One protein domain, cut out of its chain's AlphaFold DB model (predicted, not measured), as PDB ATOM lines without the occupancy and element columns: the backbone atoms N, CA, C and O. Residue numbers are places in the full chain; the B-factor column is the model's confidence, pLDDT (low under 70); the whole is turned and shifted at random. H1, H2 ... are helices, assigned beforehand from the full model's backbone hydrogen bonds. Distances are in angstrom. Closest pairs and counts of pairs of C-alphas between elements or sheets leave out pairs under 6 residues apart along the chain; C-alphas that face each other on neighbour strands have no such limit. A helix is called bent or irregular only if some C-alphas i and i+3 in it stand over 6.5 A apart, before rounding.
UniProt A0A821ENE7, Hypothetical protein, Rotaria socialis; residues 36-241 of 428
ATOM      1  N   HIS A  36      44.696  14.346 -96.810       83.00
ATOM      2  CA  HIS A  36      46.036  14.810 -97.192       83.00
ATOM      3  C   HIS A  36      46.228  16.337 -97.136       83.00
ATOM      4  O   HIS A  36      47.359  16.813 -97.219       83.00
ATOM      5  N   ASN A  37      45.160  17.117 -96.937       91.69
ATOM      6  CA  ASN A  37      45.195  18.576 -96.829       91.69
ATOM      7  C   ASN A  37      44.667  19.048 -95.463       91.69
ATOM      8  O   ASN A  37      43.485  19.344 -95.294       91.69
ATOM      9  N   SER A  38      45.569  19.183 -94.487       92.44
ATOM     10  CA  SER A  38      45.208  19.595 -93.126       92.44
ATOM     11  C   SER A  38      44.505  20.956 -93.028       92.44
ATOM     12  O   SER A  38      43.713  21.134 -92.110       92.44
ATOM     13  N   PHE A  39      44.712  21.889 -93.966       93.75
ATOM     14  CA  PHE A  39      43.974  23.162 -93.978       93.75
ATOM     15  C   PHE A  39      42.481  22.942 -94.265       93.75
ATOM     16  O   PHE A  39      41.623  23.411 -93.517       93.75
ATOM     17  N   GLU A  40      42.163  22.160 -95.298       91.62
ATOM     18  CA  GLU A  40      40.775  21.832 -95.644       91.62
ATOM     19  C   GLU A  40      40.128  20.859 -94.636       91.62
ATOM     20  O   GLU A  40      38.910  20.892 -94.469       91.62
ATOM     21  N   GLN A  41      40.907  20.071 -93.876       91.62
ATOM     22  CA  GLN A  41      40.399  19.356 -92.688       91.62
ATOM     23  C   GLN A  41      39.915  20.324 -91.609       91.62
ATOM     24  O   GLN A  41      38.783  20.204 -91.154       91.62
ATOM     25  N   GLY A  42      40.759  21.282 -91.203       92.44
ATOM     26  CA  GLY A  42      40.421  22.239 -90.145       92.44
ATOM     27  C   GLY A  42      39.198  23.071 -90.516       92.44
ATOM     28  O   GLY A  42      38.255  23.186 -89.736       92.44
ATOM     29  N   LYS A  43      39.164  23.564 -91.755       91.75
ATOM     30  CA  LYS A  43      38.027  24.294 -92.324       91.75
ATOM     31  C   LYS A  43      36.744  23.453 -92.344       91.75
ATOM     32  O   LYS A  43      35.716  23.914 -91.861       91.75
ATOM     33  N   ASN A  44      36.797  22.209 -92.832       89.75
ATOM     34  CA  ASN A  44      35.636  21.311 -92.860       89.75
ATOM     35  C   ASN A  44      35.145  20.938 -91.450       89.75
ATOM     36  O   ASN A  44      33.942  20.891 -91.202       89.75
ATOM     37  N   MET A  45      36.064  20.711 -90.511       90.88
ATOM     38  CA  MET A  45      35.734  20.431 -89.115       90.88
ATOM     39  C   MET A  45      35.042  21.626 -88.446       90.88
ATOM     40  O   MET A  45      34.032  21.435 -87.773       90.88
ATOM     41  N   ALA A  46      35.518  22.852 -88.691       90.38
ATOM     42  CA  ALA A  46      34.853  24.067 -88.227       90.38
ATOM     43  C   ALA A  46      33.436  24.224 -88.818       90.38
ATOM     44  O   ALA A  46      32.534  24.663 -88.102       90.38
ATOM     45  N   THR A  47      33.200  23.814 -90.074       88.19
ATOM     46  CA  THR A  47      31.852  23.808 -90.680       88.19
ATOM     47  C   THR A  47      30.925  22.854 -89.931       88.19
ATOM     48  O   THR A  47      29.881  23.285 -89.445       88.19
ATOM     49  N   ILE A  48      31.336  21.590 -89.766       88.19
ATOM     50  CA  ILE A  48      30.543  20.558 -89.076       88.19
ATOM     51  C   ILE A  48      30.229  20.990 -87.638       88.19
ATOM     52  O   ILE A  48      29.077  20.932 -87.212       88.19
ATOM     53  N   MET A  49      31.229  21.483 -86.899       89.06
ATOM     54  CA  MET A  49      31.019  22.002 -85.543       89.06
ATOM     55  C   MET A  49      30.020  23.154 -85.528       89.06
ATOM     56  O   MET A  49      29.126  23.180 -84.690       89.06
ATOM     57  N   SER A  50      30.132  24.086 -86.473       87.81
ATOM     58  CA  SER A  50      29.231  25.229 -86.572       87.81
ATOM     59  C   SER A  50      27.786  24.842 -86.898       87.81
ATOM     60  O   SER A  50      26.855  25.503 -86.444       87.81
ATOM     61  N   GLU A  51      27.551  23.798 -87.686       87.25
ATOM     62  CA  GLU A  51      26.197  23.297 -87.949       87.25
ATOM     63  C   GLU A  51      25.607  22.635 -86.699       87.25
ATOM     64  O   GLU A  51      24.529  23.028 -86.249       87.25
ATOM     65  N   GLU A  52      26.359  21.737 -86.059       87.00
ATOM     66  CA  GLU A  52      25.935  21.044 -84.835       87.00
ATOM     67  C   GLU A  52      25.705  22.005 -83.651       87.00
ATOM     68  O   GLU A  52      24.744  21.824 -82.905       87.00
ATOM     69  N   ILE A  53      26.510  23.069 -83.502       87.31
ATOM     70  CA  ILE A  53      26.307  24.105 -82.469       87.31
ATOM     71  C   ILE A  53      24.937  24.768 -82.628       87.31
ATOM     72  O   ILE A  53      24.187  24.859 -81.658       87.31
ATOM     73  N   PHE A  54      24.577  25.204 -83.839       87.75
ATOM     74  CA  PHE A  54      23.271  25.829 -84.076       87.75
ATOM     75  C   PHE A  54      22.115  24.822 -83.933       87.75
ATOM     76  O   PHE A  54      21.077  25.180 -83.377       87.75
ATOM     77  N   ASN A  55      22.298  23.567 -84.361       86.12
ATOM     78  CA  ASN A  55      21.298  22.503 -84.218       86.12
ATOM     79  C   ASN A  55      20.995  22.184 -82.744       86.12
ATOM     80  O   ASN A  55      19.834  22.210 -82.328       86.12
ATOM     81  N   GLU A  56      22.029  21.919 -81.941       85.12
ATOM     82  CA  GLU A  56      21.892  21.574 -80.521       85.12
ATOM     83  C   GLU A  56      21.391  22.773 -79.703       85.12
ATOM     84  O   GLU A  56      20.512  22.617 -78.854       85.12
ATOM     85  N   THR A  57      21.838  23.994 -80.027       84.50
ATOM     86  CA  THR A  57      21.270  25.223 -79.448       84.50
ATOM     87  C   THR A  57      19.771  25.329 -79.741       84.50
ATOM     88  O   THR A  57      18.973  25.553 -78.831       84.50
ATOM     89  N   GLY A  58      19.362  25.114 -80.997       85.88
ATOM     90  CA  GLY A  58      17.956  25.145 -81.403       85.88
ATOM     91  C   GLY A  58      17.096  24.107 -80.687       85.88
ATOM     92  O   GLY A  58      15.992  24.431 -80.246       85.88
ATOM     93  N   ARG A  59      17.616  22.884 -80.515       86.62
ATOM     94  CA  ARG A  59      16.959  21.832 -79.730       86.62
ATOM     95  C   ARG A  59      16.780  22.260 -78.276       86.62
ATOM     96  O   ARG A  59      15.665  22.207 -77.769       86.62
ATOM     97  N   ILE A  60      17.847  22.700 -77.611       82.38
ATOM     98  CA  ILE A  60      17.812  23.008 -76.175       82.38
ATOM     99  C   ILE A  60      16.895  24.202 -75.886       82.38
ATOM    100  O   ILE A  60      16.114  24.147 -74.938       82.38
ATOM    101  N   LEU A  61      16.904  25.239 -76.730       83.62
ATOM    102  CA  LEU A  61      15.970  26.366 -76.621       83.62
ATOM    103  C   LEU A  61      14.514  25.923 -76.823       83.62
ATOM    104  O   LEU A  61      13.640  26.325 -76.057       83.62
ATOM    105  N   LEU A  62      14.246  25.066 -77.815       85.62
ATOM    106  CA  LEU A  62      12.916  24.501 -78.050       85.62
ATOM    107  C   LEU A  62      12.434  23.662 -76.855       85.62
ATOM    108  O   LEU A  62      11.304  23.843 -76.403       85.62
ATOM    109  N   ASP A  63      13.289  22.785 -76.324       82.62
ATOM    110  CA  ASP A  63      12.984  21.943 -75.164       82.62
ATOM    111  C   ASP A  63      12.712  22.789 -73.909       82.62
ATOM    112  O   ASP A  63      11.746  22.515 -73.197       82.62
ATOM    113  N   LYS A  64      13.492  23.856 -73.674       81.19
ATOM    114  CA  LYS A  64      13.280  24.832 -72.588       81.19
ATOM    115  C   LYS A  64      11.951  25.574 -72.716       81.19
ATOM    116  O   LYS A  64      11.129  25.507 -71.808       81.19
ATOM    117  N   ILE A  65      11.702  26.223 -73.857       83.62
ATOM    118  CA  ILE A  65      10.460  26.974 -74.117       83.62
ATOM    119  C   ILE A  65       9.236  26.062 -73.952       83.62
ATOM    120  O   ILE A  65       8.228  26.466 -73.369       83.62
ATOM    121  N   LEU A  66       9.316  24.823 -74.449       81.00
ATOM    122  CA  LEU A  66       8.231  23.857 -74.321       81.00
ATOM    123  C   LEU A  66       8.087  23.295 -72.899       81.00
ATOM    124  O   LEU A  66       6.960  23.010 -72.499       81.00
ATOM    125  N   HIS A  67       9.169  23.123 -72.136       83.00
ATOM    126  CA  HIS A  67       9.109  22.731 -70.724       83.00
ATOM    127  C   HIS A  67       8.394  23.808 -69.899       83.00
ATOM    128  O   HIS A  67       7.343  23.527 -69.322       83.00
ATOM    129  N   ASP A  68       8.887  25.046 -69.946       80.19
ATOM    130  CA  ASP A  68       8.400  26.156 -69.122       80.19
ATOM    131  C   ASP A  68       6.930  26.506 -69.416       80.19
ATOM    132  O   ASP A  68       6.166  26.818 -68.503       80.19
ATOM    133  N   ILE A  69       6.484  26.391 -70.676       80.00
ATOM    134  CA  ILE A  69       5.073  26.621 -71.029       80.00
ATOM    135  C   ILE A  69       4.152  25.437 -70.680       80.00
ATOM    136  O   ILE A  69       2.935  25.589 -70.722       80.00
ATOM    137  N   THR A  70       4.674  24.257 -70.321       79.44
ATOM    138  CA  THR A  70       3.821  23.085 -70.022       79.44
ATOM    139  C   THR A  70       3.018  23.265 -68.736       79.44
ATOM    140  O   THR A  70       1.855  22.864 -68.695       79.44
ATOM    141  N   GLU A  71       3.588  23.912 -67.716       74.25
ATOM    142  CA  GLU A  71       2.846  24.238 -66.490       74.25
ATOM    143  C   GLU A  71       1.723  25.255 -66.774       74.25
ATOM    144  O   GLU A  71       0.624  25.135 -66.242       74.25
ATOM    145  N   GLU A  72       1.961  26.211 -67.676       75.00
ATOM    146  CA  GLU A  72       0.964  27.207 -68.085       75.00
ATOM    147  C   GLU A  72      -0.142  26.623 -68.962       75.00
ATOM    148  O   GLU A  72      -1.299  27.001 -68.800       75.00
ATOM    149  N   ILE A  73       0.179  25.666 -69.841       70.69
ATOM    150  CA  ILE A  73      -0.840  24.888 -70.556       70.69
ATOM    151  C   ILE A  73      -1.732  24.187 -69.523       70.69
ATOM    152  O   ILE A  73      -2.938  24.391 -69.558       70.69
ATOM    153  N   GLY A  74      -1.156  23.483 -68.540       67.25
ATOM    154  CA  GLY A  74      -1.915  22.816 -67.468       67.25
ATOM    155  C   GLY A  74      -2.713  23.744 -66.536       67.25
ATOM    156  O   GLY A  74      -3.531  23.258 -65.759       67.25
ATOM    157  N   ARG A  75      -2.500  25.065 -66.612       71.69
ATOM    158  CA  ARG A  75      -3.261  26.105 -65.897       71.69
ATOM    159  C   ARG A  75      -4.375  26.744 -66.747       71.69
ATOM    160  O   ARG A  75      -5.163  27.506 -66.193       71.69
ATOM    161  N   SER A  76      -4.456  26.449 -68.049       67.31
ATOM    162  CA  SER A  76      -5.496  26.965 -68.958       67.31
ATOM    163  C   SER A  76      -6.890  26.532 -68.504       67.31
ATOM    164  O   SER A  76      -7.189  25.335 -68.434       67.31
ATOM    165  N   GLN A  77      -7.773  27.499 -68.247       64.56
ATOM    166  CA  GLN A  77      -9.132  27.217 -67.762       64.56
ATOM    167  C   GLN A  77      -9.952  26.405 -68.781       64.56
ATOM    168  O   GLN A  77     -10.764  25.554 -68.418       64.56
ATOM    169  N   PHE A  78      -9.672  26.606 -70.072       62.03
ATOM    170  CA  PHE A  78     -10.407  26.011 -71.188       62.03
ATOM    171  C   PHE A  78     -10.165  24.509 -71.388       62.03
ATOM    172  O   PHE A  78     -10.842  23.902 -72.218       62.03
ATOM    173  N   ILE A  79      -9.226  23.894 -70.659       57.25
ATOM    174  CA  ILE A  79      -8.860  22.488 -70.876       57.25
ATOM    175  C   ILE A  79      -9.953  21.505 -70.429       57.25
ATOM    176  O   ILE A  79     -10.051  20.419 -71.000       57.25
ATOM    177  N   ASN A  80     -10.832  21.883 -69.489       59.00
ATOM    178  CA  ASN A  80     -11.867  20.975 -68.978       59.00
ATOM    179  C   ASN A  80     -13.227  21.661 -68.705       59.00
ATOM    180  O   ASN A  80     -13.742  21.672 -67.588       59.00
ATOM    181  N   HIS A  81     -13.819  22.277 -69.735       60.09
ATOM    182  CA  HIS A  81     -15.103  22.996 -69.647       60.09
ATOM    183  C   HIS A  81     -16.295  22.230 -70.253       60.09
ATOM    184  O   HIS A  81     -16.867  22.639 -71.265       60.09
ATOM    185  N   ASP A  82     -16.745  21.163 -69.583       57.19
ATOM    186  CA  ASP A  82     -17.974  20.445 -69.968       57.19
ATOM    187  C   ASP A  82     -19.230  21.344 -69.950       57.19
ATOM    188  O   ASP A  82     -20.149  21.116 -70.730       57.19
ATOM    189  N   ALA A  83     -19.281  22.407 -69.136       54.91
ATOM    190  CA  ALA A  83     -20.425  23.327 -69.101       54.91
ATOM    191  C   ALA A  83     -20.664  24.041 -70.447       54.91
ATOM    192  O   ALA A  83     -21.791  24.085 -70.933       54.91
ATOM    193  N   VAL A  84     -19.598  24.540 -71.086       53.09
ATOM    194  CA  VAL A  84     -19.671  25.223 -72.392       53.09
ATOM    195  C   VAL A  84     -19.924  24.222 -73.529       53.09
ATOM    196  O   VAL A  84     -20.570  24.570 -74.518       53.09
ATOM    197  N   GLN A  85     -19.469  22.970 -73.370       55.00
ATOM    198  CA  GLN A  85     -19.800  21.860 -74.277       55.00
ATOM    199  C   GLN A  85     -21.282  21.494 -74.213       55.00
ATOM    200  O   GLN A  85     -21.935  21.343 -75.240       55.00
ATOM    201  N   ASN A  86     -21.816  21.363 -72.999       58.44
ATOM    202  CA  ASN A  86     -23.213  21.027 -72.777       58.44
ATOM    203  C   ASN A  86     -24.122  22.162 -73.263       58.44
ATOM    204  O   ASN A  86     -25.083  21.882 -73.970       58.44
ATOM    205  N   GLN A  87     -23.795  23.426 -72.959       55.56
ATOM    206  CA  GLN A  87     -24.578  24.583 -73.400       55.56
ATOM    207  C   GLN A  87     -24.757  24.599 -74.923       55.56
ATOM    208  O   GLN A  87     -25.882  24.497 -75.402       55.56
ATOM    209  N   ALA A  88     -23.672  24.689 -75.698       50.16
ATOM    210  CA  ALA A  88     -23.813  24.819 -77.147       50.16
ATOM    211  C   ALA A  88     -24.070  23.480 -77.876       50.16
ATOM    212  O   ALA A  88     -24.468  23.496 -79.039       50.16
ATOM    213  N   TYR A  89     -23.990  22.330 -77.185       54.56
ATOM    214  CA  TYR A  89     -24.675  21.105 -77.620       54.56
ATOM    215  C   TYR A  89     -26.202  21.284 -77.567       54.56
ATOM    216  O   TYR A  89     -26.853  21.051 -78.587       54.56
ATOM    217  N   GLN A  90     -26.765  21.768 -76.449       54.03
ATOM    218  CA  GLN A  90     -28.207  22.048 -76.347       54.03
ATOM    219  C   GLN A  90     -28.642  23.108 -77.369       54.03
ATOM    220  O   GLN A  90     -29.546  22.840 -78.154       54.03
ATOM    221  N   GLU A  91     -27.933  24.241 -77.483       49.38
ATOM    222  CA  GLU A  91     -28.241  25.280 -78.488       49.38
ATOM    223  C   GLU A  91     -28.215  24.737 -79.934       49.38
ATOM    224  O   GLU A  91     -28.945  25.228 -80.797       49.38
ATOM    225  N   SER A  92     -27.384  23.723 -80.220       47.47
ATOM    226  CA  SER A  92     -27.343  23.074 -81.538       47.47
ATOM    227  C   SER A  92     -28.554  22.167 -81.796       47.47
ATOM    228  O   SER A  92     -29.026  22.096 -82.932       47.47
ATOM    229  N   PHE A  93     -29.086  21.535 -80.744       48.47
ATOM    230  CA  PHE A  93     -30.260  20.660 -80.789       48.47
ATOM    231  C   PHE A  93     -31.563  21.472 -80.848       48.47
ATOM    232  O   PHE A  93     -32.392  21.243 -81.726       48.47
ATOM    233  N   GLU A  94     -31.701  22.481 -79.982       48.47
ATOM    234  CA  GLU A  94     -32.853  23.397 -79.905       48.47
ATOM    235  C   GLU A  94     -33.108  24.154 -81.219       48.47
ATOM    236  O   GLU A  94     -34.248  24.483 -81.540       48.47
ATOM    237  N   GLN A  95     -32.052  24.428 -81.992       45.94
ATOM    238  CA  GLN A  95     -32.130  25.181 -83.249       45.94
ATOM    239  C   GLN A  95     -32.208  24.291 -84.504       45.94
ATOM    240  O   GLN A  95     -32.252  24.830 -85.612       45.94
ATOM    241  N   GLY A  96     -32.181  22.958 -84.363       43.78
ATOM    242  CA  GLY A  96     -32.380  21.990 -85.456       43.78
ATOM    243  C   GLY A  96     -31.414  22.098 -86.649       43.78
ATOM    244  O   GLY A  96     -31.710  21.593 -87.730       43.78
ATOM    245  N   ASN A  97     -30.280  22.790 -86.504       50.38
ATOM    246  CA  ASN A  97     -29.479  23.246 -87.642       50.38
ATOM    247  C   ASN A  97     -28.258  22.342 -87.893       50.38
ATOM    248  O   ASN A  97     -27.251  22.431 -87.189       50.38
ATOM    249  N   GLY A  98     -28.329  21.517 -88.942       41.31
ATOM    250  CA  GLY A  98     -27.295  20.532 -89.287       41.31
ATOM    251  C   GLY A  98     -25.898  21.105 -89.518       41.31
ATOM    252  O   GLY A  98     -24.927  20.537 -89.024       41.31
ATOM    253  N   GLU A  99     -25.769  22.251 -90.193       40.50
ATOM    254  CA  GLU A  99     -24.462  22.893 -90.394       40.50
ATOM    255  C   GLU A  99     -23.859  23.397 -89.075       40.50
ATOM    256  O   GLU A  99     -22.656  23.241 -88.854       40.50
ATOM    257  N   LYS A 100     -24.675  23.960 -88.168       46.00
ATOM    258  CA  LYS A 100     -24.221  24.340 -86.821       46.00
ATOM    259  C   LYS A 100     -23.811  23.116 -86.009       46.00
ATOM    260  O   LYS A 100     -22.739  23.153 -85.413       46.00
ATOM    261  N   ILE A 101     -24.605  22.041 -86.021       45.28
ATOM    262  CA  ILE A 101     -24.288  20.776 -85.334       45.28
ATOM    263  C   ILE A 101     -22.954  20.217 -85.849       45.28
ATOM    264  O   ILE A 101     -22.057  19.944 -85.053       45.28
ATOM    265  N   LEU A 102     -22.776  20.113 -87.172       42.12
ATOM    266  CA  LEU A 102     -21.550  19.588 -87.782       42.12
ATOM    267  C   LEU A 102     -20.330  20.464 -87.445       42.12
ATOM    268  O   LEU A 102     -19.294  19.960 -87.012       42.12
ATOM    269  N   LYS A 103     -20.469  21.790 -87.581       41.31
ATOM    270  CA  LYS A 103     -19.421  22.761 -87.238       41.31
ATOM    271  C   LYS A 103     -19.066  22.723 -85.752       41.31
ATOM    272  O   LYS A 103     -17.898  22.879 -85.412       41.31
ATOM    273  N   TYR A 104     -20.039  22.502 -84.875       45.34
ATOM    274  CA  TYR A 104     -19.814  22.426 -83.437       45.34
ATOM    275  C   TYR A 104     -19.119  21.115 -83.043       45.34
ATOM    276  O   TYR A 104     -18.049  21.155 -82.444       45.34
ATOM    277  N   VAL A 105     -19.641  19.956 -83.460       46.09
ATOM    278  CA  VAL A 105     -19.075  18.630 -83.129       46.09
ATOM    279  C   VAL A 105     -17.631  18.459 -83.633       46.09
ATOM    280  O   VAL A 105     -16.836  17.776 -82.980       46.09
ATOM    281  N   LEU A 106     -17.274  19.092 -84.758       44.19
ATOM    282  CA  LEU A 106     -15.930  19.035 -85.343       44.19
ATOM    283  C   LEU A 106     -14.990  20.148 -84.838       44.19
ATOM    284  O   LEU A 106     -13.863  19.862 -84.426       44.19
ATOM    285  N   ASP A 107     -15.426  21.414 -84.854       47.84
ATOM    286  CA  ASP A 107     -14.539  22.577 -84.670       47.84
ATOM    287  C   ASP A 107     -14.469  23.072 -83.206       47.84
ATOM    288  O   ASP A 107     -13.673  23.956 -82.889       47.84
ATOM    289  N   ILE A 108     -15.207  22.465 -82.263       52.62
ATOM    290  CA  ILE A 108     -15.096  22.762 -80.817       52.62
ATOM    291  C   ILE A 108     -13.681  22.511 -80.264       52.62
ATOM    292  O   ILE A 108     -13.162  23.309 -79.480       52.62
ATOM    293  N   ASN A 109     -13.006  21.462 -80.751       52.41
ATOM    294  CA  ASN A 109     -11.602  21.171 -80.437       52.41
ATOM    295  C   ASN A 109     -10.674  22.303 -80.894       52.41
ATOM    296  O   ASN A 109      -9.714  22.659 -80.212       52.41
ATOM    297  N   ARG A 110     -10.961  22.891 -82.061       53.81
ATOM    298  CA  ARG A 110     -10.220  24.039 -82.579       53.81
ATOM    299  C   ARG A 110     -10.512  25.288 -81.758       53.81
ATOM    300  O   ARG A 110      -9.561  25.973 -81.403       53.81
ATOM    301  N   TYR A 111     -11.777  25.544 -81.432       57.03
ATOM    302  CA  TYR A 111     -12.208  26.698 -80.647       57.03
ATOM    303  C   TYR A 111     -11.534  26.738 -79.268       57.03
ATOM    304  O   TYR A 111     -10.843  27.709 -78.961       57.03
ATOM    305  N   PHE A 112     -11.617  25.666 -78.471       58.59
ATOM    306  CA  PHE A 112     -10.943  25.625 -77.164       58.59
ATOM    307  C   PHE A 112      -9.415  25.631 -77.268       58.59
ATOM    308  O   PHE A 112      -8.752  26.195 -76.397       58.59
ATOM    309  N   ARG A 113      -8.834  25.074 -78.338       61.00
ATOM    310  CA  ARG A 113      -7.391  25.175 -78.609       61.00
ATOM    311  C   ARG A 113      -6.969  26.601 -78.950       61.00
ATOM    312  O   ARG A 113      -5.912  27.030 -78.504       61.00
ATOM    313  N   GLU A 114      -7.765  27.334 -79.723       60.22
ATOM    314  CA  GLU A 114      -7.507  28.734 -80.070       60.22
ATOM    315  C   GLU A 114      -7.721  29.662 -78.858       60.22
ATOM    316  O   GLU A 114      -6.930  30.585 -78.673       60.22
ATOM    317  N   LEU A 115      -8.683  29.368 -77.971       62.09
ATOM    318  CA  LEU A 115      -8.838  30.054 -76.679       62.09
ATOM    319  C   LEU A 115      -7.688  29.755 -75.704       62.09
ATOM    320  O   LEU A 115      -7.048  30.696 -75.243       62.09
ATOM    321  N   SER A 116      -7.366  28.478 -75.456       65.25
ATOM    322  CA  SER A 116      -6.235  28.066 -74.599       65.25
ATOM    323  C   SER A 116      -4.919  28.671 -75.084       65.25
ATOM    324  O   SER A 116      -4.125  29.179 -74.298       65.25
ATOM    325  N   PHE A 117      -4.684  28.647 -76.401       63.75
ATOM    326  CA  PHE A 117      -3.484  29.236 -76.974       63.75
ATOM    327  C   PHE A 117      -3.479  30.760 -76.799       63.75
ATOM    328  O   PHE A 117      -2.460  31.311 -76.398       63.75
ATOM    329  N   ARG A 118      -4.609  31.446 -77.027       67.88
ATOM    330  CA  ARG A 118      -4.744  32.899 -76.819       67.88
ATOM    331  C   ARG A 118      -4.521  33.314 -75.362       67.88
ATOM    332  O   ARG A 118      -3.914  34.359 -75.145       67.88
ATOM    333  N   GLU A 119      -4.992  32.521 -74.401       70.38
ATOM    334  CA  GLU A 119      -4.802  32.747 -72.963       70.38
ATOM    335  C   GLU A 119      -3.311  32.770 -72.594       70.38
ATOM    336  O   GLU A 119      -2.832  33.741 -72.010       70.38
ATOM    337  N   ILE A 120      -2.548  31.759 -73.022       74.88
ATOM    338  CA  ILE A 120      -1.117  31.659 -72.694       74.88
ATOM    339  C   ILE A 120      -0.198  32.462 -73.636       74.88
ATOM    340  O   ILE A 120       0.969  32.676 -73.301       74.88
ATOM    341  N   ASN A 121      -0.682  32.927 -74.799       73.81
ATOM    342  CA  ASN A 121       0.152  33.491 -75.877       73.81
ATOM    343  C   ASN A 121       1.067  34.640 -75.418       73.81
ATOM    344  O   ASN A 121       2.219  34.707 -75.834       73.81
ATOM    345  N   THR A 122       0.584  35.534 -74.549       75.00
ATOM    346  CA  THR A 122       1.381  36.673 -74.051       75.00
ATOM    347  C   THR A 122       2.586  36.212 -73.228       75.00
ATOM    348  O   THR A 122       3.679  36.757 -73.372       75.00
ATOM    349  N   LYS A 123       2.414  35.179 -72.393       78.94
ATOM    350  CA  LYS A 123       3.501  34.597 -71.592       78.94
ATOM    351  C   LYS A 123       4.411  33.717 -72.446       78.94
ATOM    352  O   LYS A 123       5.623  33.747 -72.270       78.94
ATOM    353  N   PHE A 124       3.846  33.013 -73.423       80.44
ATOM    354  CA  PHE A 124       4.580  32.221 -74.405       80.44
ATOM    355  C   PHE A 124       5.533  33.073 -75.265       80.44
ATOM    356  O   PHE A 124       6.714  32.743 -75.360       80.44
ATOM    357  N   GLU A 125       5.079  34.208 -75.810       81.69
ATOM    358  CA  GLU A 125       5.960  35.142 -76.532       81.69
ATOM    359  C   GLU A 125       7.012  35.790 -75.615       81.69
ATOM    360  O   GLU A 125       8.146  35.987 -76.048       81.69
ATOM    361  N   ALA A 126       6.697  36.058 -74.341       82.56
ATOM    362  CA  ALA A 126       7.679  36.562 -73.375       82.56
ATOM    363  C   ALA A 126       8.780  35.529 -73.054       82.56
ATOM    364  O   ALA A 126       9.962  35.876 -73.055       82.56
ATOM    365  N   VAL A 127       8.410  34.258 -72.842       83.88
ATOM    366  CA  VAL A 127       9.349  33.134 -72.641       83.88
ATOM    367  C   VAL A 127      10.226  32.931 -73.878       83.88
ATOM    368  O   VAL A 127      11.444  32.816 -73.758       83.88
ATOM    369  N   ILE A 128       9.632  32.965 -75.077       81.88
ATOM    370  CA  ILE A 128      10.371  32.955 -76.345       81.88
ATOM    371  C   ILE A 128      11.368  34.120 -76.402       81.88
ATOM    372  O   ILE A 128      12.543  33.894 -76.668       81.88
ATOM    373  N   TYR A 129      10.931  35.358 -76.159       83.38
ATOM    374  CA  TYR A 129      11.792  36.538 -76.278       83.38
ATOM    375  C   TYR A 129      12.982  36.497 -75.308       83.38
ATOM    376  O   TYR A 129      14.101  36.816 -75.707       83.38
ATOM    377  N   MET A 130      12.756  36.044 -74.071       84.88
ATOM    378  CA  MET A 130      13.807  35.812 -73.078       84.88
ATOM    379  C   MET A 130      14.859  34.824 -73.603       84.88
ATOM    380  O   MET A 130      16.017  35.195 -73.777       84.88
ATOM    381  N   TYR A 131      14.449  33.603 -73.958       84.19
ATOM    382  CA  TYR A 131      15.383  32.571 -74.417       84.19
ATOM    383  C   TYR A 131      16.094  32.925 -75.735       84.19
ATOM    384  O   TYR A 131      17.248  32.551 -75.918       84.19
ATOM    385  N   MET A 132      15.451  33.663 -76.648       82.12
ATOM    386  CA  MET A 132      16.094  34.111 -77.895       82.12
ATOM    387  C   MET A 132      17.143  35.207 -77.670       82.12
ATOM    388  O   MET A 132      18.100  35.283 -78.435       82.12
ATOM    389  N   ARG A 133      17.005  36.033 -76.623       78.62
ATOM    390  CA  ARG A 133      18.033  37.009 -76.234       78.62
ATOM    391  C   ARG A 133      19.280  36.316 -75.682       78.62
ATOM    392  O   ARG A 133      20.394  36.689 -76.036       78.62
ATOM    393  N   ASP A 134      19.088  35.306 -74.840       79.00
ATOM    394  CA  ASP A 134      20.197  34.588 -74.201       79.00
ATOM    395  C   ASP A 134      20.922  33.652 -75.195       79.00
ATOM    396  O   ASP A 134      22.122  33.402 -75.065       79.00
ATOM    397  N   ALA A 135      20.219  33.195 -76.241       81.69
ATOM    398  CA  ALA A 135      20.750  32.341 -77.303       81.69
ATOM    399  C   ALA A 135      21.942  32.945 -78.067       81.69
ATOM    400  O   ALA A 135      22.875  32.217 -78.398       81.69
ATOM    401  N   GLU A 136      21.928  34.251 -78.357       82.06
ATOM    402  CA  GLU A 136      23.013  34.908 -79.103       82.06
ATOM    403  C   GLU A 136      24.322  34.898 -78.301       82.06
ATOM    404  O   GLU A 136      25.354  34.451 -78.804       82.06
ATOM    405  N   GLN A 137      24.259  35.299 -77.026       82.69
ATOM    406  CA  GLN A 137      25.409  35.267 -76.119       82.69
ATOM    407  C   GLN A 137      25.914  33.833 -75.912       82.69
ATOM    408  O   GLN A 137      27.116  33.592 -76.003       82.69
ATOM    409  N   PHE A 138      25.007  32.870 -75.713       84.25
ATOM    410  CA  PHE A 138      25.370  31.460 -75.577       84.25
ATOM    411  C   PHE A 138      26.131  30.927 -76.805       84.25
ATOM    412  O   PHE A 138      27.163  30.271 -76.657       84.25
ATOM    413  N   ILE A 139      25.662  31.240 -78.017       86.69
ATOM    414  CA  ILE A 139      26.318  30.832 -79.266       86.69
ATOM    415  C   ILE A 139      27.718  31.449 -79.377       86.69
ATOM    416  O   ILE A 139      28.668  30.745 -79.724       86.69
ATOM    417  N   ILE A 140      27.867  32.736 -79.042       85.69
ATOM    418  CA  ILE A 140      29.163  33.430 -79.021       85.69
ATOM    419  C   ILE A 140      30.120  32.767 -78.015       85.69
ATOM    420  O   ILE A 140      31.261  32.458 -78.364       85.69
ATOM    421  N   ASP A 141      29.657  32.477 -76.798       86.19
ATOM    422  CA  ASP A 141      30.469  31.846 -75.752       86.19
ATOM    423  C   ASP A 141      30.921  30.428 -76.135       86.19
ATOM    424  O   ASP A 141      32.070  30.055 -75.878       86.19
ATOM    425  N   VAL A 142      30.064  29.655 -76.814       87.94
ATOM    426  CA  VAL A 142      30.426  28.341 -77.366       87.94
ATOM    427  C   VAL A 142      31.448  28.468 -78.498       87.94
ATOM    428  O   VAL A 142      32.447  27.749 -78.472       87.94
ATOM    429  N   PHE A 143      31.280  29.388 -79.456       88.44
ATOM    430  CA  PHE A 143      32.274  29.580 -80.523       88.44
ATOM    431  C   PHE A 143      33.638  30.039 -79.990       88.44
ATOM    432  O   PHE A 143      34.664  29.580 -80.494       88.44
ATOM    433  N   ASN A 144      33.665  30.858 -78.935       88.06
ATOM    434  CA  ASN A 144      34.905  31.230 -78.253       88.06
ATOM    435  C   ASN A 144      35.613  29.995 -77.663       88.06
ATOM    436  O   ASN A 144      36.796  29.793 -77.927       88.06
ATOM    437  N   ILE A 145      34.891  29.113 -76.955       89.50
ATOM    438  CA  ILE A 145      35.444  27.853 -76.413       89.50
ATOM    439  C   ILE A 145      35.980  26.941 -77.526       89.50
ATOM    440  O   ILE A 145      37.076  26.389 -77.402       89.50
ATOM    441  N   VAL A 146      35.212  26.787 -78.609       90.38
ATOM    442  CA  VAL A 146      35.559  25.959 -79.777       90.38
ATOM    443  C   VAL A 146      36.842  26.465 -80.437       90.38
ATOM    444  O   VAL A 146      37.726  25.666 -80.747       90.38
ATOM    445  N   ASN A 147      36.979  27.784 -80.606       90.56
ATOM    446  CA  ASN A 147      38.187  28.398 -81.147       90.56
ATOM    447  C   ASN A 147      39.380  28.233 -80.197       90.56
ATOM    448  O   ASN A 147      40.399  27.670 -80.593       90.56
ATOM    449  N   ASP A 148      39.253  28.675 -78.944       91.38
ATOM    450  CA  ASP A 148      40.342  28.669 -77.961       91.38
ATOM    451  C   ASP A 148      40.930  27.267 -77.783       91.38
ATOM    452  O   ASP A 148      42.148  27.089 -77.858       91.38
ATOM    453  N   THR A 149      40.070  26.261 -77.628       92.69
ATOM    454  CA  THR A 149      40.487  24.863 -77.461       92.69
ATOM    455  C   THR A 149      41.176  24.341 -78.724       92.69
ATOM    456  O   THR A 149      42.275  23.794 -78.633       92.69
ATOM    457  N   ALA A 150      40.625  24.585 -79.921       92.06
ATOM    458  CA  ALA A 150      41.257  24.175 -81.179       92.06
ATOM    459  C   ALA A 150      42.621  24.848 -81.419       92.06
ATOM    460  O   ALA A 150      43.554  24.206 -81.905       92.06
ATOM    461  N   GLN A 151      42.768  26.132 -81.070       92.12
ATOM    462  CA  GLN A 151      44.029  26.863 -81.221       92.12
ATOM    463  C   GLN A 151      45.074  26.450 -80.173       92.12
ATOM    464  O   GLN A 151      46.270  26.439 -80.479       92.12
ATOM    465  N   GLN A 152      44.658  26.059 -78.967       94.06
ATOM    466  CA  GLN A 152      45.560  25.628 -77.892       94.06
ATOM    467  C   GLN A 152      45.963  24.149 -77.996       94.06
ATOM    468  O   GLN A 152      47.116  23.824 -77.700       94.06
ATOM    469  N   SER A 153      45.076  23.271 -78.477       93.94
ATOM    470  CA  SER A 153      45.286  21.816 -78.516       93.94
ATOM    471  C   SER A 153      46.563  21.402 -79.253       93.94
ATOM    472  O   SER A 153      46.939  21.988 -80.269       93.94
ATOM    473  N   GLN A 154      47.244  20.374 -78.748       94.62
ATOM    474  CA  GLN A 154      48.456  19.798 -79.356       94.62
ATOM    475  C   GLN A 154      48.188  18.429 -80.006       94.62
ATOM    476  O   GLN A 154      49.116  17.735 -80.420       94.62
ATOM    477  N   LEU A 155      46.916  18.026 -80.079       93.88
ATOM    478  CA  LEU A 155      46.487  16.730 -80.593       93.88
ATOM    479  C   LEU A 155      46.629  16.678 -82.122       93.88
ATOM    480  O   LEU A 155      46.319  17.630 -82.833       93.88
ATOM    481  N   ASN A 156      47.088  15.542 -82.646       91.69
ATOM    482  CA  ASN A 156      47.334  15.323 -84.075       91.69
ATOM    483  C   ASN A 156      46.218  14.508 -84.758       91.69
ATOM    484  O   ASN A 156      46.467  13.815 -85.746       91.69
ATOM    485  N   ASN A 157      44.991  14.572 -84.236       94.44
ATOM    486  CA  ASN A 157      43.829  13.862 -84.764       94.44
ATOM    487  C   ASN A 157      42.558  14.713 -84.620       94.44
ATOM    488  O   ASN A 157      42.294  15.246 -83.543       94.44
ATOM    489  N   ALA A 158      41.765  14.805 -85.689       91.44
ATOM    490  CA  ALA A 158      40.583  15.668 -85.743       91.44
ATOM    491  C   ALA A 158      39.506  15.303 -84.703       91.44
ATOM    492  O   ALA A 158      38.948  16.192 -84.060       91.44
ATOM    493  N   ARG A 159      39.244  14.007 -84.474       94.19
ATOM    494  CA  ARG A 159      38.246  13.582 -83.481       94.19
ATOM    495  C   ARG A 159      38.726  13.829 -82.053       94.19
ATOM    496  O   ARG A 159      37.925  14.293 -81.259       94.19
ATOM    497  N   LEU A 160      40.015  13.642 -81.752       94.75
ATOM    498  CA  LEU A 160      40.541  13.931 -80.408       94.75
ATOM    499  C   LEU A 160      40.437  15.429 -80.048       94.75
ATOM    500  O   LEU A 160      40.119  15.758 -78.911       94.75
ATOM    501  N   ILE A 161      40.631  16.334 -81.017       94.25
ATOM    502  CA  ILE A 161      40.361  17.775 -80.830       94.25
ATOM    503  C   ILE A 161      38.854  18.019 -80.620       94.25
ATOM    504  O   ILE A 161      38.472  18.858 -79.806       94.25
ATOM    505  N   ALA A 162      37.981  17.280 -81.315       93.19
ATOM    506  CA  ALA A 162      36.535  17.367 -81.106       93.19
ATOM    507  C   ALA A 162      36.104  16.880 -79.713       93.19
ATOM    508  O   ALA A 162      35.311  17.562 -79.073       93.19
ATOM    509  N   ASP A 163      36.655  15.764 -79.226       92.81
ATOM    510  CA  ASP A 163      36.421  15.244 -77.872       92.81
ATOM    511  C   ASP A 163      36.837  16.276 -76.799       92.81
ATOM    512  O   ASP A 163      36.126  16.489 -75.815       92.81
ATOM    513  N   GLU A 164      37.971  16.958 -77.009       93.56
ATOM    514  CA  GLU A 164      38.467  18.025 -76.130       93.56
ATOM    515  C   GLU A 164      37.505  19.231 -76.106       93.56
ATOM    516  O   GLU A 164      37.166  19.721 -75.030       93.56
ATOM    517  N   ILE A 165      36.975  19.640 -77.266       92.25
ATOM    518  CA  ILE A 165      35.995  20.735 -77.391       92.25
ATOM    519  C   ILE A 165      34.629  20.370 -76.786       92.25
ATOM    520  O   ILE A 165      34.060  21.183 -76.058       92.25
ATOM    521  N   GLU A 166      34.103  19.167 -77.047       90.75
ATOM    522  CA  GLU A 166      32.848  18.676 -76.448       90.75
ATOM    523  C   GLU A 166      32.926  18.745 -74.922       90.75
ATOM    524  O   GLU A 166      32.038  19.302 -74.269       90.75
ATOM    525  N   LYS A 167      34.042  18.273 -74.355       89.06
ATOM    526  CA  LYS A 167      34.301  18.368 -72.923       89.06
ATOM    527  C   LYS A 167      34.394  19.823 -72.448       89.06
ATOM    528  O   LYS A 167      33.752  20.167 -71.459       89.06
ATOM    529  N   SER A 168      35.138  20.692 -73.136       89.44
ATOM    530  CA  SER A 168      35.286  22.103 -72.745       89.44
ATOM    531  C   SER A 168      33.964  22.880 -72.735       89.44
ATOM    532  O   SER A 168      33.793  23.768 -71.898       89.44
ATOM    533  N   ILE A 169      33.016  22.550 -73.621       86.44
ATOM    534  CA  ILE A 169      31.662  23.132 -73.622       86.44
ATOM    535  C   ILE A 169      30.865  22.647 -72.399       86.44
ATOM    536  O   ILE A 169      30.220  23.452 -71.723       86.44
ATOM    537  N   LEU A 170      30.932  21.348 -72.087       83.44
ATOM    538  CA  LEU A 170      30.232  20.744 -70.948       83.44
ATOM    539  C   LEU A 170      30.779  21.238 -69.597       83.44
ATOM    540  O   LEU A 170      29.993  21.653 -68.745       83.44
ATOM    541  N   ASP A 171      32.106  21.272 -69.428       83.38
ATOM    542  CA  ASP A 171      32.794  21.713 -68.201       83.38
ATOM    543  C   ASP A 171      32.478  23.189 -67.850       83.38
ATOM    544  O   ASP A 171      32.520  23.571 -66.679       83.38
ATOM    545  N   LYS A 172      32.110  24.029 -68.835       75.62
ATOM    546  CA  LYS A 172      31.684  25.428 -68.615       75.62
ATOM    547  C   LYS A 172      30.238  25.587 -68.121       75.62
ATOM    548  O   LYS A 172      29.876  26.681 -67.696       75.62
ATOM    549  N   GLY A 173      29.400  24.547 -68.181       68.69
ATOM    550  CA  GLY A 173      28.054  24.539 -67.580       68.69
ATOM    551  C   GLY A 173      27.023  25.523 -68.166       68.69
ATOM    552  O   GLY A 173      25.977  25.728 -67.549       68.69
ATOM    553  N   LEU A 174      27.285  26.103 -69.345       65.25
ATOM    554  CA  LEU A 174      26.625  27.296 -69.917       65.25
ATOM    555  C   LEU A 174      25.082  27.273 -70.060       65.25
ATOM    556  O   LEU A 174      24.494  28.311 -70.346       65.25
ATOM    557  N   LEU A 175      24.416  26.126 -69.891       59.19
ATOM    558  CA  LEU A 175      22.969  25.947 -70.130       59.19
ATOM    559  C   LEU A 175      22.154  25.556 -68.878       59.19
ATOM    560  O   LEU A 175      20.921  25.463 -68.931       59.19
ATOM    561  N   GLY A 176      22.828  25.335 -67.744       55.06
ATOM    562  CA  GLY A 176      22.215  24.848 -66.505       55.06
ATOM    563  C   GLY A 176      21.786  23.372 -66.556       55.06
ATOM    564  O   GLY A 176      21.423  22.829 -67.594       55.06
ATOM    565  N   SER A 177      21.786  22.711 -65.399       50.94
ATOM    566  CA  SER A 177      21.667  21.248 -65.233       50.94
ATOM    567  C   SER A 177      20.361  20.583 -65.704       50.94
ATOM    568  O   SER A 177      20.238  19.364 -65.612       50.94
ATOM    569  N   ASN A 178      19.364  21.349 -66.155       47.62
ATOM    570  CA  ASN A 178      17.965  20.897 -66.189       47.62
ATOM    571  C   ASN A 178      17.453  20.490 -67.585       47.62
ATOM    572  O   ASN A 178      16.301  20.093 -67.715       47.62
ATOM    573  N   VAL A 179      18.284  20.582 -68.626       52.09
ATOM    574  CA  VAL A 179      18.061  19.918 -69.922       52.09
ATOM    575  C   VAL A 179      19.347  19.171 -70.258       52.09
ATOM    576  O   VAL A 179      20.435  19.710 -70.073       52.09
ATOM    577  N   GLY A 180      19.238  17.918 -70.703       55.69
ATOM    578  CA  GLY A 180      20.410  17.107 -71.025       55.69
ATOM    579  C   GLY A 180      21.183  17.696 -72.205       55.69
ATOM    580  O   GLY A 180      20.665  17.717 -73.322       55.69
ATOM    581  N   ASN A 181      22.410  18.154 -71.957       60.41
ATOM    582  CA  ASN A 181      23.332  18.613 -72.994       60.41
ATOM    583  C   ASN A 181      23.921  17.397 -73.722       60.41
ATOM    584  O   ASN A 181      24.473  16.503 -73.081       60.41
ATOM    585  N   MET A 182      23.828  17.367 -75.050       62.97
ATOM    586  CA  MET A 182      24.357  16.302 -75.909       62.97
ATOM    587  C   MET A 182      25.164  16.876 -77.084       62.97
ATOM    588  O   MET A 182      25.105  16.353 -78.200       62.97
ATOM    589  N   PHE A 183      25.970  17.913 -76.816       72.44
ATOM    590  CA  PHE A 183      27.032  18.381 -77.714       72.44
ATOM    591  C   PHE A 183      27.944  17.208 -78.092       72.44
ATOM    592  O   PHE A 183      28.781  16.776 -77.310       72.44
ATOM    593  N   THR A 184      27.705  16.662 -79.284       78.88
ATOM    594  CA  THR A 184      28.348  15.461 -79.822       78.88
ATOM    595  C   THR A 184      28.470  15.634 -81.332       78.88
ATOM    596  O   THR A 184      27.493  15.480 -82.064       78.88
ATOM    597  N   PHE A 185      29.664  15.982 -81.808       84.31
ATOM    598  CA  PHE A 185      29.961  16.292 -83.206       84.31
ATOM    599  C   PHE A 185      30.070  15.012 -84.047       84.31
ATOM    600  O   PHE A 185      31.149  14.613 -84.496       84.31
ATOM    601  N   LYS A 186      28.926  14.347 -84.245       79.44
ATOM    602  CA  LYS A 186      28.788  13.030 -84.896       79.44
ATOM    603  C   LYS A 186      29.285  13.010 -86.341       79.44
ATOM    604  O   LYS A 186      29.625  11.944 -86.850       79.44
ATOM    605  N   GLY A 187      29.344  14.171 -86.996       81.56
ATOM    606  CA  GLY A 187      29.912  14.315 -88.334       81.56
ATOM    607  C   GLY A 187      31.440  14.173 -88.416       81.56
ATOM    608  O   GLY A 187      31.936  13.928 -89.512       81.56
ATOM    609  N   ILE A 188      32.191  14.314 -87.314       86.38
ATOM    610  CA  ILE A 188      33.668  14.345 -87.330       86.38
ATOM    611  C   ILE A 188      34.250  12.938 -87.167       86.38
ATOM    612  O   ILE A 188      34.067  12.304 -86.125       86.38
ATOM    613  N   ILE A 189      35.024  12.477 -88.154       85.06
ATOM    614  CA  ILE A 189      35.752  11.200 -88.069       85.06
ATOM    615  C   ILE A 189      37.195  11.340 -87.569       85.06
ATOM    616  O   ILE A 189      37.847  12.375 -87.697       85.06
ATOM    617  N   SER A 190      37.706  10.247 -86.997       88.00
ATOM    618  CA  SER A 190      39.087  10.134 -86.522       88.00
ATOM    619  C   SER A 190      40.060  10.052 -87.702       88.00
ATOM    620  O   SER A 190      40.254   8.987 -88.287       88.00
ATOM    621  N   LEU A 191      40.664  11.190 -88.052       88.44
ATOM    622  CA  LEU A 191      41.669  11.319 -89.110       88.44
ATOM    623  C   LEU A 191      42.958  11.966 -88.579       88.44
ATOM    624  O   LEU A 191      42.878  12.876 -87.746       88.44
ATOM    625  N   PRO A 192      44.143  11.534 -89.058       91.31
ATOM    626  CA  PRO A 192      45.423  12.108 -88.660       91.31
ATOM    627  C   PRO A 192      45.653  13.486 -89.297       91.31
ATOM    628  O   PRO A 192      45.495  13.676 -90.503       91.31
ATOM    629  N   ILE A 193      46.106  14.439 -88.487       93.69
ATOM    630  CA  ILE A 193      46.433  15.800 -88.914       93.69
ATOM    631  C   ILE A 193      47.927  15.859 -89.253       93.69
ATOM    632  O   ILE A 193      48.779  15.905 -88.366       93.69
ATOM    633  N   HIS A 194      48.259  15.871 -90.547       91.00
ATOM    634  CA  HIS A 194      49.647  15.917 -91.026       91.00
ATOM    635  C   HIS A 194      50.368  17.250 -90.743       91.00
ATOM    636  O   HIS A 194      51.578  17.252 -90.534       91.00
ATOM    637  N   SER A 195      49.653  18.381 -90.722       94.50
ATOM    638  CA  SER A 195      50.199  19.683 -90.312       94.50
ATOM    639  C   SER A 195      49.225  20.414 -89.392       94.50
ATOM    640  O   SER A 195      48.243  21.006 -89.845       94.50
ATOM    641  N   LEU A 196      49.520  20.391 -88.087       94.06
ATOM    642  CA  LEU A 196      48.695  21.028 -87.056       94.06
ATOM    643  C   LEU A 196      48.614  22.555 -87.231       94.06
ATOM    644  O   LEU A 196      47.571  23.145 -86.969       94.06
ATOM    645  N   MET A 197      49.676  23.196 -87.732       95.06
ATOM    646  CA  MET A 197      49.667  24.633 -88.033       95.06
ATOM    647  C   MET A 197      48.706  24.960 -89.184       95.06
ATOM    648  O   MET A 197      47.886  25.868 -89.058       95.06
ATOM    649  N   ASN A 198      48.744  24.184 -90.274       94.19
ATOM    650  CA  ASN A 198      47.839  24.389 -91.408       94.19
ATOM    651  C   ASN A 198      46.384  24.089 -91.017       94.19
ATOM    652  O   ASN A 198      45.483  24.807 -91.439       94.19
ATOM    653  N   PHE A 199      46.163  23.071 -90.178       94.94
ATOM    654  CA  PHE A 199      44.855  22.752 -89.603       94.94
ATOM    655  C   PHE A 199      44.290  23.902 -88.772       94.94
ATOM    656  O   PHE A 199      43.191  24.372 -89.057       94.94
ATOM    657  N   LYS A 200      45.059  24.410 -87.803       94.44
ATOM    658  CA  LYS A 200      44.654  25.545 -86.962       94.44
ATOM    659  C   LYS A 200      44.349  26.792 -87.785       94.44
ATOM    660  O   LYS A 200      43.362  27.470 -87.503       94.44
ATOM    661  N   GLN A 201      45.136  27.042 -88.833       93.44
ATOM    662  CA  GLN A 201      44.898  28.133 -89.774       93.44
ATOM    663  C   GLN A 201      43.607  27.934 -90.585       93.44
ATOM    664  O   GLN A 201      42.841  28.881 -90.702       93.44
ATOM    665  N   GLY A 202      43.325  26.736 -91.108       91.69
ATOM    666  CA  GLY A 202      42.091  26.463 -91.861       91.69
ATOM    667  C   GLY A 202      40.829  26.500 -90.999       91.69
ATOM    668  O   GLY A 202      39.823  27.085 -91.397       91.69
ATOM    669  N   PHE A 203      40.913  25.951 -89.784       91.75
ATOM    670  CA  PHE A 203      39.867  26.022 -88.760       91.75
ATOM    671  C   PHE A 203      39.560  27.483 -88.399       91.75
ATOM    672  O   PHE A 203      38.407  27.916 -88.450       91.75
ATOM    673  N   LYS A 204      40.610  28.278 -88.143       88.56
ATOM    674  CA  LYS A 204      40.495  29.716 -87.889       88.56
ATOM    675  C   LYS A 204      39.955  30.492 -89.090       88.56
ATOM    676  O   LYS A 204      39.101  31.341 -88.903       88.56
ATOM    677  N   THR A 205      40.386  30.199 -90.315       84.38
ATOM    678  CA  THR A 205      39.900  30.905 -91.513       84.38
ATOM    679  C   THR A 205      38.393  30.740 -91.718       84.38
ATOM    680  O   THR A 205      37.768  31.663 -92.237       84.38
ATOM    681  N   LEU A 206      37.784  29.630 -91.276       72.12
ATOM    682  CA  LEU A 206      36.327  29.565 -91.212       72.12
ATOM    683  C   LEU A 206      35.782  30.389 -90.036       72.12
ATOM    684  O   LEU A 206      34.912  31.219 -90.272       72.12
ATOM    685  N   LEU A 207      36.292  30.204 -88.809       69.50
ATOM    686  CA  LEU A 207      35.790  30.891 -87.604       69.50
ATOM    687  C   LEU A 207      35.909  32.428 -87.643       69.50
ATOM    688  O   LEU A 207      35.007  33.113 -87.173       69.50
ATOM    689  N   ASP A 208      36.944  32.973 -88.278       65.69
ATOM    690  CA  ASP A 208      37.111  34.415 -88.509       65.69
ATOM    691  C   ASP A 208      36.139  34.959 -89.583       65.69
ATOM    692  O   ASP A 208      35.948  36.167 -89.677       65.69
ATOM    693  N   SER A 209      35.507  34.098 -90.396       62.88
ATOM    694  CA  SER A 209      34.558  34.489 -91.464       62.88
ATOM    695  C   SER A 209      33.087  34.551 -91.010       62.88
ATOM    696  O   SER A 209      32.165  34.608 -91.829       62.88
ATOM    697  N   PHE A 210      32.846  34.532 -89.695       65.00
ATOM    698  CA  PHE A 210      31.516  34.442 -89.078       65.00
ATOM    699  C   PHE A 210      30.770  35.778 -88.908       65.00
ATOM    700  O   PHE A 210      29.912  35.902 -88.034       65.00
ATOM    701  N   ASP A 211      30.949  36.713 -89.848       59.53
ATOM    702  CA  ASP A 211      30.095  37.909 -90.017       59.53
ATOM    703  C   ASP A 211      28.584  37.569 -90.069       59.53
ATOM    704  O   ASP A 211      27.723  38.421 -89.863       59.53
ATOM    705  N   LYS A 212      28.259  36.296 -90.336       70.44
ATOM    706  CA  LYS A 212      26.912  35.724 -90.456       70.44
ATOM    707  C   LYS A 212      26.385  35.041 -89.183       70.44
ATOM    708  O   LYS A 212      25.357  34.367 -89.268       70.44
ATOM    709  N   ILE A 213      27.037  35.166 -88.016       75.81
ATOM    710  CA  ILE A 213      26.422  34.717 -86.744       75.81
ATOM    711  C   ILE A 213      25.058  35.394 -86.538       75.81
ATOM    712  O   ILE A 213      24.096  34.646 -86.364       75.81
ATOM    713  N   PRO A 214      24.907  36.730 -86.660       80.88
ATOM    714  CA  PRO A 214      23.605  37.384 -86.507       80.88
ATOM    715  C   PRO A 214      22.549  36.849 -87.487       80.88
ATOM    716  O   PRO A 214      21.447  36.499 -87.070       80.88
ATOM    717  N   ASP A 215      22.893  36.674 -88.768       83.50
ATOM    718  CA  ASP A 215      21.987  36.101 -89.778       83.50
ATOM    719  C   ASP A 215      21.513  34.686 -89.402       83.50
ATOM    720  O   ASP A 215      20.328  34.355 -89.527       83.50
ATOM    721  N   ARG A 216      22.429  33.837 -88.915       84.88
ATOM    722  CA  ARG A 216      22.109  32.470 -88.482       84.88
ATOM    723  C   ARG A 216      21.342  32.443 -87.161       84.88
ATOM    724  O   ARG A 216      20.470  31.592 -87.015       84.88
ATOM    725  N   VAL A 217      21.583  33.378 -86.241       84.69
ATOM    726  CA  VAL A 217      20.790  33.557 -85.009       84.69
ATOM    727  C   VAL A 217      19.367  34.011 -85.347       84.69
ATOM    728  O   VAL A 217      18.407  33.484 -84.787       84.69
ATOM    729  N   VAL A 218      19.190  34.901 -86.331       85.44
ATOM    730  CA  VAL A 218      17.870  35.305 -86.849       85.44
ATOM    731  C   VAL A 218      17.149  34.140 -87.542       85.44
ATOM    732  O   VAL A 218      15.935  33.985 -87.382       85.44
ATOM    733  N   ALA A 219      17.867  33.291 -88.286       86.81
ATOM    734  CA  ALA A 219      17.301  32.069 -88.861       86.81
ATOM    735  C   ALA A 219      16.863  31.074 -87.771       86.81
ATOM    736  O   ALA A 219      15.695  30.687 -87.736       86.81
ATOM    737  N   LEU A 220      17.758  30.762 -86.827       86.56
ATOM    738  CA  LEU A 220      17.494  29.901 -85.674       86.56
ATOM    739  C   LEU A 220      16.282  30.392 -84.872       86.56
ATOM    740  O   LEU A 220      15.389  29.611 -84.556       86.56
ATOM    741  N   THR A 221      16.206  31.699 -84.616       82.88
ATOM    742  CA  THR A 221      15.089  32.348 -83.916       82.88
ATOM    743  C   THR A 221      13.753  32.093 -84.608       82.88
ATOM    744  O   THR A 221      12.752  31.804 -83.950       82.88
ATOM    745  N   ARG A 222      13.719  32.169 -85.945       84.88
ATOM    746  CA  ARG A 222      12.509  31.920 -86.742       84.88
ATOM    747  C   ARG A 222      12.049  30.466 -86.627       84.88
ATOM    748  O   ARG A 222      10.853  30.223 -86.451       84.88
ATOM    749  N   ASP A 223      12.982  29.521 -86.697       84.38
ATOM    750  CA  ASP A 223      12.666  28.093 -86.673       84.38
ATOM    751  C   ASP A 223      12.343  27.585 -85.261       84.38
ATOM    752  O   ASP A 223      11.365  26.852 -85.099       84.38
ATOM    753  N   VAL A 224      13.049  28.047 -84.221       83.94
ATOM    754  CA  VAL A 224      12.688  27.760 -82.821       83.94
ATOM    755  C   VAL A 224      11.309  28.336 -82.494       83.94
ATOM    756  O   VAL A 224      10.481  27.602 -81.958       83.94
ATOM    757  N   LYS A 225      10.993  29.581 -82.898       79.44
ATOM    758  CA  LYS A 225       9.629  30.139 -82.778       79.44
ATOM    759  C   LYS A 225       8.596  29.230 -83.448       79.44
ATOM    760  O   LYS A 225       7.671  28.762 -82.788       79.44
ATOM    761  N   LYS A 226       8.760  28.931 -84.740       81.38
ATOM    762  CA  LYS A 226       7.840  28.079 -85.518       81.38
ATOM    763  C   LYS A 226       7.619  26.707 -84.867       81.38
ATOM    764  O   LYS A 226       6.480  26.245 -84.762       81.38
ATOM    765  N   ASN A 227       8.691  26.066 -84.405       76.62
ATOM    766  CA  ASN A 227       8.632  24.741 -83.796       76.62
ATOM    767  C   ASN A 227       8.027  24.779 -82.387       76.62
ATOM    768  O   ASN A 227       7.224  23.906 -82.057       76.62
ATOM    769  N   ALA A 228       8.307  25.817 -81.592       76.88
ATOM    770  CA  ALA A 228       7.673  26.026 -80.293       76.88
ATOM    771  C   ALA A 228       6.162  26.261 -80.445       76.88
ATOM    772  O   ALA A 228       5.377  25.652 -79.722       76.88
ATOM    773  N   TYR A 229       5.735  27.080 -81.418       74.69
ATOM    774  CA  TYR A 229       4.315  27.307 -81.727       74.69
ATOM    775  C   TYR A 229       3.597  25.986 -82.047       74.69
ATOM    776  O   TYR A 229       2.524  25.706 -81.510       74.69
ATOM    777  N   ASN A 230       4.204  25.137 -82.883       70.56
ATOM    778  CA  ASN A 230       3.650  23.829 -83.233       70.56
ATOM    779  C   ASN A 230       3.635  22.860 -82.036       70.56
ATOM    780  O   ASN A 230       2.607  22.239 -81.769       70.56
ATOM    781  N   GLY A 231       4.732  22.766 -81.278       68.00
ATOM    782  CA  GLY A 231       4.828  21.918 -80.087       68.00
ATOM    783  C   GLY A 231       3.838  22.319 -78.990       68.00
ATOM    784  O   GLY A 231       3.204  21.455 -78.387       68.00
ATOM    785  N   CYS A 232       3.633  23.621 -78.789       68.50
ATOM    786  CA  CYS A 232       2.636  24.172 -77.875       68.50
ATOM    787  C   CYS A 232       1.207  23.805 -78.318       68.50
ATOM    788  O   CYS A 232       0.448  23.229 -77.538       68.50
ATOM    789  N   ARG A 233       0.860  24.008 -79.600       66.38
ATOM    790  CA  ARG A 233      -0.445  23.593 -80.155       66.38
ATOM    791  C   ARG A 233      -0.685  22.083 -80.043       66.38
ATOM    792  O   ARG A 233      -1.826  21.687 -79.797       66.38
ATOM    793  N   MET A 234       0.350  21.250 -80.176       64.44
ATOM    794  CA  MET A 234       0.251  19.803 -79.939       64.44
ATOM    795  C   MET A 234       0.035  19.469 -78.457       64.44
ATOM    796  O   MET A 234      -0.846  18.672 -78.152       64.44
ATOM    797  N   ARG A 235       0.766  20.098 -77.524       68.56
ATOM    798  CA  ARG A 235       0.584  19.881 -76.073       68.56
ATOM    799  C   ARG A 235      -0.807  20.319 -75.592       68.56
ATOM    800  O   ARG A 235      -1.445  19.566 -74.864       68.56
ATOM    801  N   ILE A 236      -1.324  21.450 -76.082       63.66
ATOM    802  CA  ILE A 236      -2.718  21.875 -75.849       63.66
ATOM    803  C   ILE A 236      -3.708  20.859 -76.433       63.66
ATOM    804  O   ILE A 236      -4.649  20.471 -75.750       63.66
ATOM    805  N   SER A 237      -3.498  20.399 -77.675       60.56
ATOM    806  CA  SER A 237      -4.391  19.405 -78.299       60.56
ATOM    807  C   SER A 237      -4.417  18.086 -77.513       60.56
ATOM    808  O   SER A 237      -5.473  17.475 -77.415       60.56
ATOM    809  N   ARG A 238      -3.286  17.694 -76.907       62.19
ATOM    810  CA  ARG A 238      -3.159  16.502 -76.053       62.19
ATOM    811  C   ARG A 238      -3.866  16.610 -74.709       62.19
ATOM    812  O   ARG A 238      -4.424  15.622 -74.254       62.19
ATOM    813  N   GLN A 239      -3.832  17.780 -74.070       63.59
ATOM    814  CA  GLN A 239      -4.538  17.983 -72.800       63.59
ATOM    815  C   GLN A 239      -6.037  18.252 -72.988       63.59
ATOM    816  O   GLN A 239      -6.827  17.823 -72.159       63.59
ATOM    817  N   LEU A 240      -6.444  18.903 -74.085       57.75
ATOM    818  CA  LEU A 240      -7.861  19.002 -74.460       57.75
ATOM    819  C   LEU A 240      -8.452  17.643 -74.844       57.75
ATOM    820  O   LEU A 240      -9.627  17.393 -74.589       57.75
ATOM    821  N   GLY A 241      -7.668  16.800 -75.512       54.12
ATOM    822  CA  GLY A 241      -8.163  15.572 -76.106       54.12
ATOM    823  C   GLY A 241      -9.262  15.800 -77.146       54.12
ATOM    824  O   GLY A 241      -9.382  16.861 -77.764       54.12
TER     825      GLY A 241
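This is residues 36 to 241 of the 428 residues of the protein "Hypothetical protein" of Rotaria socialis (UniProt A0A821ENE7). Two long helix stretches, H1 and the arm H4b, run side by side in opposite ways, with H7 running beside H1 and crossing H4b. At one end of this body H5 and H6 pack on H1 and H4b; at the other, H3 and the arm H4a fold into a helical hairpin that lengthens the whole, and residues 94 to 99 at its tip stick out. The printed part has 206 residues with seven named helices, H1 to H7 in order, and no named strand, an all helix domain. It is loose, with a radius of gyration of the C-alphas of 24.4 A, and spans 84 by 30 by 28 A.

Find C-alpha 38 at (45.208, 19.595, -93.126); from there H1 runs 51.6 A to residue 73. H2 is residues 77 to 80, only just irregular, with C-alphas 77 and 80 6.9 A apart. H3 is residues 82 to 94, 18.1 A long. H4, residues 98 to 152, was assigned as one helix by its hydrogen bonds but is bent: C-alphas 119 and 122 are 7.4 A apart. Its arm H4a, residues 98 to 119, is 30.4 A long and irregular, with C-alphas 106 and 109 6.9 A apart; its arm H4b, residues 122 to 152, is 45.7 A long. H5 is residues 158 to 171, H6 residues 196 to 207, and H7, residues 213 to 240, runs 39.7 A to C-alpha 240 at (-7.861, 19.002, -74.460).

Look first at the hub, H4, whose arms stand at a steep tilt of 54 degrees. H4b touches H1 at a shallow tilt of 26 degrees, opposite ways, closest at C-alphas 65 and 128, 6.4 A. H7 touches H1 at 34 degrees, a shallow tilt only just short of steep, with C-alphas 62 and 224 closest at 5.8 A. H5 touches H4b, with C-alphas 146 and 165 closest at 5.8 A. H6 touches H1 with C-alphas 42 and 203 closest at 4.1 A. H3 and H4a form a hairpin, C-alphas 92 and 101 closest at 5.4 A. H2 touches H4a, C-alphas 78 and 116 closest at 5.8 A. H3 and H7 are apart. Every O i to N i+4 pair is within hydrogen-bond range in H3, H5, H6 and H7, against 30 of 32 in H1, 16 of 18 in H4a and 25 of 27 in H4b; H2 is too short for such a pair.

The two C-alphas farthest apart, Glu 94 and Ser 195, are 83.8 A apart. The printed part has no cut. The link from H5 to H6, residues 172 to 195, is long; the others are tight. Mean pLDDT of the printed part is 75.7, and residues 76 to 118 are among those under 70.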